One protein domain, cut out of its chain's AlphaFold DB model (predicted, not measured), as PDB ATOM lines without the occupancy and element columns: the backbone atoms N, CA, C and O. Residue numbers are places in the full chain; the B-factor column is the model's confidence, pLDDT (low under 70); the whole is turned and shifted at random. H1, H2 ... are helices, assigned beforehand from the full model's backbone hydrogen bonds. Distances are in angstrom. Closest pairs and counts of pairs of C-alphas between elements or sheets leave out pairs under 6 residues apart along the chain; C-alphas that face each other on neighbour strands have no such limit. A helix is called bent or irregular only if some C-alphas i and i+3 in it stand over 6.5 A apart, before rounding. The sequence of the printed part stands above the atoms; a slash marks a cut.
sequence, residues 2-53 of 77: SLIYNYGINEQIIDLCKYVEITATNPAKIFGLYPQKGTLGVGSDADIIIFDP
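AT A GLANCE: This is residues 2 to 53 of the 77 residues of the protein "Amidohydro-rel domain-containing protein" of Desulfotomaculum aquiferis (UniProt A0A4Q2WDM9). A short helix, H1, meets the first turns of a longer helix, H2, at a steep angle near one end of the domain, and H2 runs from there to the other end. Beyond H2 a long stretch with no named element, residues 31 to 53, turns round at the far end and folds back toward H1, giving an open loop. The printed part has 52 residues, with two named helices in the order H1, H2 and no named strand; the class is all helix, though only 24 of the 52 residues are in named elements. It is only just loose, close to compact, with a radius of gyration of the C-alphas of 11.9 A and spans of 34 by 23 by 14 A.

IN THESE COORDINATES: H1 holds residues 2 to 10, from C-alpha 2 at (149.460, 127.184, 137.570), and is 10.7 A long from first to last C-alpha. It is neither bent nor irregular, but only just: C-alphas 7 and 10 are 6.0 A apart. H2 holds residues 16 to 30, is 20.1 A long and ends with C-alpha 30 at (163.980, 137.152, 123.485). H2 is irregular, with C-alphas 23 and 26 at 7.2 A. The last printed C-alpha, Pro 53, is at (142.992, 121.652, 133.273).

HOW THE PARTS SIT: H1 and H2 touch, with residues 16 to 19 alone on the side of H2. Their closest C-alphas are those of Ile 9 and Leu 16, 6.7 A apart. They run opposite ways at a steep tilt of 48 degrees. Every O i to N i+4 pair in H1 is within hydrogen-bond range; in H2 it is 8 of 11.

THE WHOLE: The C-alphas of Glu 11 and Gly 43 are the two farthest apart, at 34.7 A, while those of Ser 2 and Pro 53 are 9.5 A apart. The link from H1 to H2 is tight, and the printed part has no cut. The mean pLDDT of the printed part is 96.7, and no printed residue is under 70.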
ATOM      1  N   SER A   2     150.844 127.312 137.072       91.62
ATOM      2  CA  SER A   2     149.460 127.184 137.570       91.62
ATOM      3  C   SER A   2     148.777 128.516 137.909       91.62
ATOM      4  O   SER A   2     147.641 128.713 137.510       91.62
ATOM      5  N   LEU A   3     149.471 129.458 138.560       92.12
ATOM      6  CA  LEU A   3     148.891 130.764 138.924       92.12
ATOM      7  C   LEU A   3     148.407 131.567 137.709       92.12
ATOM      8  O   LEU A   3     147.282 132.042 137.694       92.12
ATOM      9  N   ILE A   4     149.243 131.679 136.673       93.81
ATOM     10  CA  ILE A   4     148.879 132.393 135.439       93.81
ATOM     11  C   ILE A   4     147.753 131.652 134.708       93.81
ATOM     12  O   ILE A   4     146.916 132.288 134.087       93.81
ATOM     13  N   TYR A   5     147.707 130.320 134.785       94.50
ATOM     14  CA  TYR A   5     146.611 129.561 134.188       94.50
ATOM     15  C   TYR A   5     145.289 129.836 134.921       94.50
ATOM     16  O   TYR A   5     144.314 130.212 134.287       94.50
ATOM     17  N   ASN A   6     145.270 129.722 136.251       93.12
ATOM     18  CA  ASN A   6     144.067 129.940 137.055       93.12
ATOM     19  C   ASN A   6     143.534 131.378 136.874       93.12
ATOM     20  O   ASN A   6     142.436 131.566 136.364       93.12
ATOM     21  N   TYR A   7     144.359 132.394 137.129       93.06
ATOM     22  CA  TYR A   7     143.925 133.797 137.047       93.06
ATOM     23  C   TYR A   7     143.887 134.372 135.628       93.06
ATOM     24  O   TYR A   7     143.231 135.370 135.375       93.06
ATOM     25  N   GLY A   8     144.617 133.790 134.681       95.56
ATOM     26  CA  GLY A   8     144.646 134.274 133.302       95.56
ATOM     27  C   GLY A   8     143.601 133.599 132.424       95.56
ATOM     28  O   GLY A   8     142.847 134.281 131.737       95.56
ATOM     29  N   ILE A   9     143.568 132.265 132.436       95.94
ATOM     30  CA  ILE A   9     142.712 131.461 131.555       95.94
ATOM     31  C   ILE A   9     141.338 131.239 132.181       95.94
ATOM     32  O   ILE A   9     140.336 131.514 131.523       95.94
ATOM     33  N   ASN A  10     141.260 130.767 133.435       93.56
ATOM     34  CA  ASN A  10     139.954 130.447 134.031       93.56
ATOM     35  C   ASN A  10     139.110 131.711 134.257       93.56
ATOM     36  O   ASN A  10     137.893 131.667 134.094       93.56
ATOM     37  N   GLU A  11     139.750 132.846 134.552       95.50
ATOM     38  CA  GLU A  11     139.086 134.158 134.627       95.50
ATOM     39  C   GLU A  11     138.927 134.849 133.257       95.50
ATOM     40  O   GLU A  11     138.439 135.974 133.189       95.50
ATOM     41  N   GLN A  12     139.303 134.184 132.155       96.31
ATOM     42  CA  GLN A  12     139.122 134.653 130.771       96.31
ATOM     43  C   GLN A  12     139.815 135.993 130.449       96.31
ATOM     44  O   GLN A  12     139.389 136.728 129.559       96.31
ATOM     45  N   ILE A  13     140.907 136.311 131.149       97.88
ATOM     46  CA  ILE A  13     141.726 137.510 130.903       97.88
ATOM     47  C   ILE A  13     142.607 137.321 129.659       97.88
ATOM     48  O   ILE A  13     142.842 138.263 128.901       97.88
ATOM     49  N   ILE A  14     143.104 136.102 129.448       97.81
ATOM     50  CA  ILE A  14     143.892 135.696 128.280       97.81
ATOM     51  C   ILE A  14     143.387 134.355 127.744       97.81
ATOM     52  O   ILE A  14     142.705 133.614 128.448       97.81
ATOM     53  N   ASP A  15     143.744 134.023 126.502       97.44
ATOM     54  CA  ASP A  15     143.501 132.701 125.922       97.44
ATOM     55  C   ASP A  15     144.724 131.771 126.054       97.44
ATOM     56  O   ASP A  15     145.821 132.176 126.460       97.44
ATOM     57  N   LEU A  16     144.533 130.489 125.719       96.00
ATOM     58  CA  LEU A  16     145.571 129.462 125.856       96.00
ATOM     59  C   LEU A  16     146.791 129.739 124.966       96.00
ATOM     60  O   LEU A  16     147.927 129.487 125.370       96.00
ATOM     61  N   CYS A  17     146.572 130.283 123.769       96.81
ATOM     62  CA  CYS A  17     147.652 130.647 122.859       96.81
ATOM     63  C   CYS A  17     148.517 131.753 123.467       96.81
ATOM     64  O   CYS A  17     149.743 131.645 123.469       96.81
ATOM     65  N   LYS A  18     147.889 132.777 124.052       98.12
ATOM     66  CA  LYS A  18     148.571 133.873 124.731       98.12
ATOM     67  C   LYS A  18     149.314 133.393 125.969       98.12
ATOM     68  O   LYS A  18     150.428 133.853 126.207       98.12
ATOM     69  N   TYR A  19     148.754 132.443 126.717       97.50
ATOM     70  CA  TYR A  19     149.448 131.784 127.824       97.50
ATOM     71  C   TYR A  19     150.757 131.131 127.363       97.50
ATOM     72  O   TYR A  19     151.814 131.459 127.899       97.50
ATOM     73  N   VAL A  20     150.721 130.295 126.318       97.50
ATOM     74  CA  VAL A  20     151.935 129.669 125.753       97.50
ATOM     75  C   VAL A  20     152.920 130.728 125.245       97.50
ATOM     76  O   VAL A  20     154.128 130.627 125.484       97.50
ATOM     77  N   GLU A  21     152.407 131.771 124.589       98.06
ATOM     78  CA  GLU A  21     153.203 132.871 124.052       98.06
ATOM     79  C   GLU A  21     154.037 133.550 125.151       98.06
ATOM     80  O   GLU A  21     155.247 133.707 124.991       98.06
ATOM     81  N   ILE A  22     153.422 133.914 126.282       97.38
ATOM     82  CA  ILE A  22     154.104 134.653 127.357       97.38
ATOM     83  C   ILE A  22     154.951 133.759 128.266       97.38
ATOM     84  O   ILE A  22     155.955 134.232 128.797       97.38
ATOM     85  N   THR A  23     154.585 132.485 128.456       97.25
ATOM     86  CA  THR A  23     155.313 131.594 129.374       97.25
ATOM     87  C   THR A  23     156.433 130.801 128.709       97.25
ATOM     88  O   THR A  23     157.313 130.322 129.417       97.25
ATOM     89  N   ALA A  24     156.410 130.629 127.382       98.00
ATOM     90  CA  ALA A  24     157.371 129.780 126.675       98.00
ATOM     91  C   ALA A  24     157.937 130.434 125.404       98.00
ATOM     92  O   ALA A  24     159.148 130.650 125.311       98.00
ATOM     93  N   THR A  25     157.088 130.778 124.431       98.50
ATOM     94  CA  THR A  25     157.555 131.179 123.090       98.50
ATOM     95  C   THR A  25     158.294 132.519 123.087       98.50
ATOM     96  O   THR A  25     159.365 132.624 122.488       98.50
ATOM     97  N   ASN A  26     157.768 133.550 123.752       98.56
ATOM     98  CA  ASN A  26     158.405 134.868 123.787       98.56
ATOM     99  C   ASN A  26     159.722 134.867 124.570       98.56
ATOM    100  O   ASN A  26     160.693 135.385 124.021       98.56
ATOM    101  N   PRO A  27     159.826 134.260 125.772       98.44
ATOM    102  CA  PRO A  27     161.120 134.083 126.426       98.44
ATOM    103  C   PRO A  27     162.151 133.414 125.508       98.44
ATOM    104  O   PRO A  27     163.251 133.936 125.345       98.44
ATOM    105  N   ALA A  28     161.787 132.321 124.823       98.56
ATOM    106  CA  ALA A  28     162.698 131.649 123.897       98.56
ATOM    107  C   ALA A  28     163.153 132.561 122.744       98.56
ATOM    108  O   ALA A  28     164.327 132.546 122.384       98.56
ATOM    109  N   LYS A  29     162.265 133.393 122.187       98.62
ATOM    110  CA  LYS A  29     162.629 134.380 121.155       98.62
ATOM    111  C   LYS A  29     163.549 135.477 121.697       98.62
ATOM    112  O   LYS A  29     164.560 135.770 121.070       98.62
ATOM    113  N   ILE A  30     163.219 136.058 122.854       98.62
ATOM    114  CA  ILE A  30     163.980 137.152 123.485       98.62
ATOM    115  C   ILE A  30     165.417 136.715 123.788       98.62
ATOM    116  O   ILE A  30     166.351 137.478 123.563       98.62
ATOM    117  N   PHE A  31     165.596 135.480 124.256       98.44
ATOM    118  CA  PHE A  31     166.912 134.934 124.595       98.44
ATOM    119  C   PHE A  31     167.609 134.206 123.431       98.44
ATOM    120  O   PHE A  31     168.657 133.602 123.643       98.44
ATOM    121  N   GLY A  32     167.061 134.249 122.209       98.12
ATOM    122  CA  GLY A  32     167.691 133.651 121.023       98.12
ATOM    123  C   GLY A  32     167.688 132.116 120.983       98.12
ATOM    124  O   GLY A  32     168.501 131.522 120.284       98.12
ATOM    125  N   LEU A  33     166.786 131.467 121.723       98.38
ATOM    126  CA  LEU A  33     166.655 130.007 121.820       98.38
ATOM    127  C   LEU A  33     165.584 129.426 120.881       98.38
ATOM    128  O   LEU A  33     165.463 128.211 120.757       98.38
ATOM    129  N   TYR A  34     164.768 130.262 120.241       98.12
ATOM    130  CA  TYR A  34     163.749 129.814 119.288       98.12
ATOM    131  C   TYR A  34     164.385 129.469 117.921       98.12
ATOM    132  O   TYR A  34     165.181 130.270 117.430       98.12
ATOM    133  N   PRO A  35     164.027 128.348 117.254       98.00
ATOM    134  CA  PRO A  35     162.948 127.411 117.585       98.00
ATOM    135  C   PRO A  35     163.385 126.191 118.415       98.00
ATOM    136  O   PRO A  35     162.603 125.257 118.560       98.00
ATOM    137  N   GLN A  36     164.607 126.150 118.949       98.50
ATOM    138  CA  GLN A  36     165.059 125.006 119.746       98.50
ATOM    139  C   GLN A  36     164.257 124.853 121.053       98.50
ATOM    140  O   GLN A  36     163.939 123.735 121.445       98.50
ATOM    141  N   LYS A  37     163.868 125.964 121.694       98.44
ATOM    142  CA  LYS A  37     163.002 126.009 122.886       98.44
ATOM    143  C   LYS A  37     161.687 126.744 122.604       98.44
ATOM    144  O   LYS A  37     161.601 127.582 121.706       98.44
ATOM    145  N   GLY A  38     160.678 126.492 123.441       97.56
ATOM    146  CA  GLY A  38     159.443 127.285 123.483       97.56
ATOM    147  C   GLY A  38     158.481 127.061 122.311       97.56
ATOM    148  O   GLY A  38     157.636 127.920 122.050       97.56
ATOM    149  N   THR A  39     158.615 125.937 121.600       98.00
ATOM    150  CA  THR A  39     157.721 125.520 120.514       98.00
ATOM    151  C   THR A  39     157.626 123.997 120.428       98.00
ATOM    152  O   THR A  39     158.550 123.293 120.830       98.00
ATOM    153  N   LEU A  40     156.515 123.500 119.884       97.56
ATOM    154  CA  LEU A  40     156.346 122.099 119.505       97.56
ATOM    155  C   LEU A  40     156.576 121.984 117.998       97.56
ATOM    156  O   LEU A  40     155.711 122.338 117.199       97.56
ATOM    157  N   GLY A  41     157.758 121.514 117.610       97.31
ATOM    158  CA  GLY A  41     158.157 121.386 116.214       97.31
ATOM    159  C   GLY A  41     159.204 120.297 116.013       97.31
ATOM    160  O   GLY A  41     159.906 119.902 116.943       97.31
ATOM    161  N   VAL A  42     159.306 119.794 114.783       97.94
ATOM    162  CA  VAL A  42     160.347 118.826 114.419       97.94
ATOM    163  C   VAL A  42     161.718 119.490 114.564       97.94
ATOM    164  O   VAL A  42     161.952 120.556 114.000       97.94
ATOM    165  N   GLY A  43     162.620 118.846 115.308       97.00
ATOM    166  CA  GLY A  43     163.968 119.357 115.576       97.00
ATOM    167  C   GLY A  43     164.077 120.299 116.781       97.00
ATOM    168  O   GLY A  43     165.189 120.706 117.107       97.00
ATOM    169  N   SER A  44     162.969 120.627 117.452       98.31
ATOM    170  CA  SER A  44     162.987 121.319 118.747       98.31
ATOM    171  C   SER A  44     163.312 120.354 119.888       98.31
ATOM    172  O   SER A  44     163.102 119.142 119.780       98.31
ATOM    173  N   ASP A  45     163.783 120.899 121.006       98.38
ATOM    174  CA  ASP A  45     163.993 120.119 122.219       98.38
ATOM    175  C   ASP A  45     162.647 119.637 122.783       98.38
ATOM    176  O   ASP A  45     161.641 120.348 122.755       98.38
ATOM    177  N   ALA A  46     162.638 118.430 123.349       97.75
ATOM    178  CA  ALA A  46     161.442 117.784 123.890       97.75
ATOM    179  C   ALA A  46     161.057 118.284 125.303       97.75
ATOM    180  O   ALA A  46     160.695 117.493 126.175       97.75
ATOM    181  N   ASP A  47     161.108 119.599 125.525       97.88
ATOM    182  CA  ASP A  47     160.688 120.240 126.776       97.88
ATOM    183  C   ASP A  47     159.162 120.434 126.773       97.88
ATOM    184  O   ASP A  47     158.644 121.486 126.392       97.88
ATOM    185  N   ILE A  48     158.430 119.388 127.166       97.12
ATOM    186  CA  ILE A  48     156.966 119.316 127.056       97.12
ATOM    187  C   ILE A  48     156.324 119.237 128.441       97.12
ATOM    188  O   ILE A  48     156.792 118.523 129.327       97.12
ATOM    189  N   ILE A  49     155.201 119.939 128.613       95.50
ATOM    190  CA  ILE A  49     154.360 119.857 129.808       95.50
ATOM    191  C   ILE A  49     153.009 119.273 129.405       95.50
ATOM    192  O   ILE A  49     152.317 119.826 128.551       95.50
ATOM    193  N   ILE A  50     152.624 118.169 130.045       95.75
ATOM    194  CA  ILE A  50     151.256 117.651 130.000       95.75
ATOM    195  C   ILE A  50     150.489 118.354 131.115       95.75
ATOM    196  O   ILE A  50     150.833 118.218 132.289       95.75
ATOM    197  N   PHE A  51     149.484 119.138 130.742       93.12
ATOM    198  CA  PHE A  51     148.724 119.966 131.670       93.12
ATOM    199  C   PHE A  51     147.284 119.459 131.767       93.12
ATOM    200  O   PHE A  51     146.579 119.428 130.760       93.12
ATOM    201  N   ASP A  52     146.858 119.059 132.966       94.94
ATOM    202  CA  ASP A  52     145.469 118.685 133.247       94.94
ATOM    203  C   ASP A  52     144.690 119.924 133.723       94.94
ATOM    204  O   ASP A  52     144.961 120.418 134.823       94.94
ATOM    205  N   PRO A  53     143.739 120.447 132.926       91.94
ATOM    206  CA  PRO A  53     142.992 121.652 133.273       91.94
ATOM    207  C   PRO A  53     141.979 121.439 134.405       91.94
ATOM    208  O   PRO A  53     141.495 122.421 134.958       91.94
TER     209      PRO A  53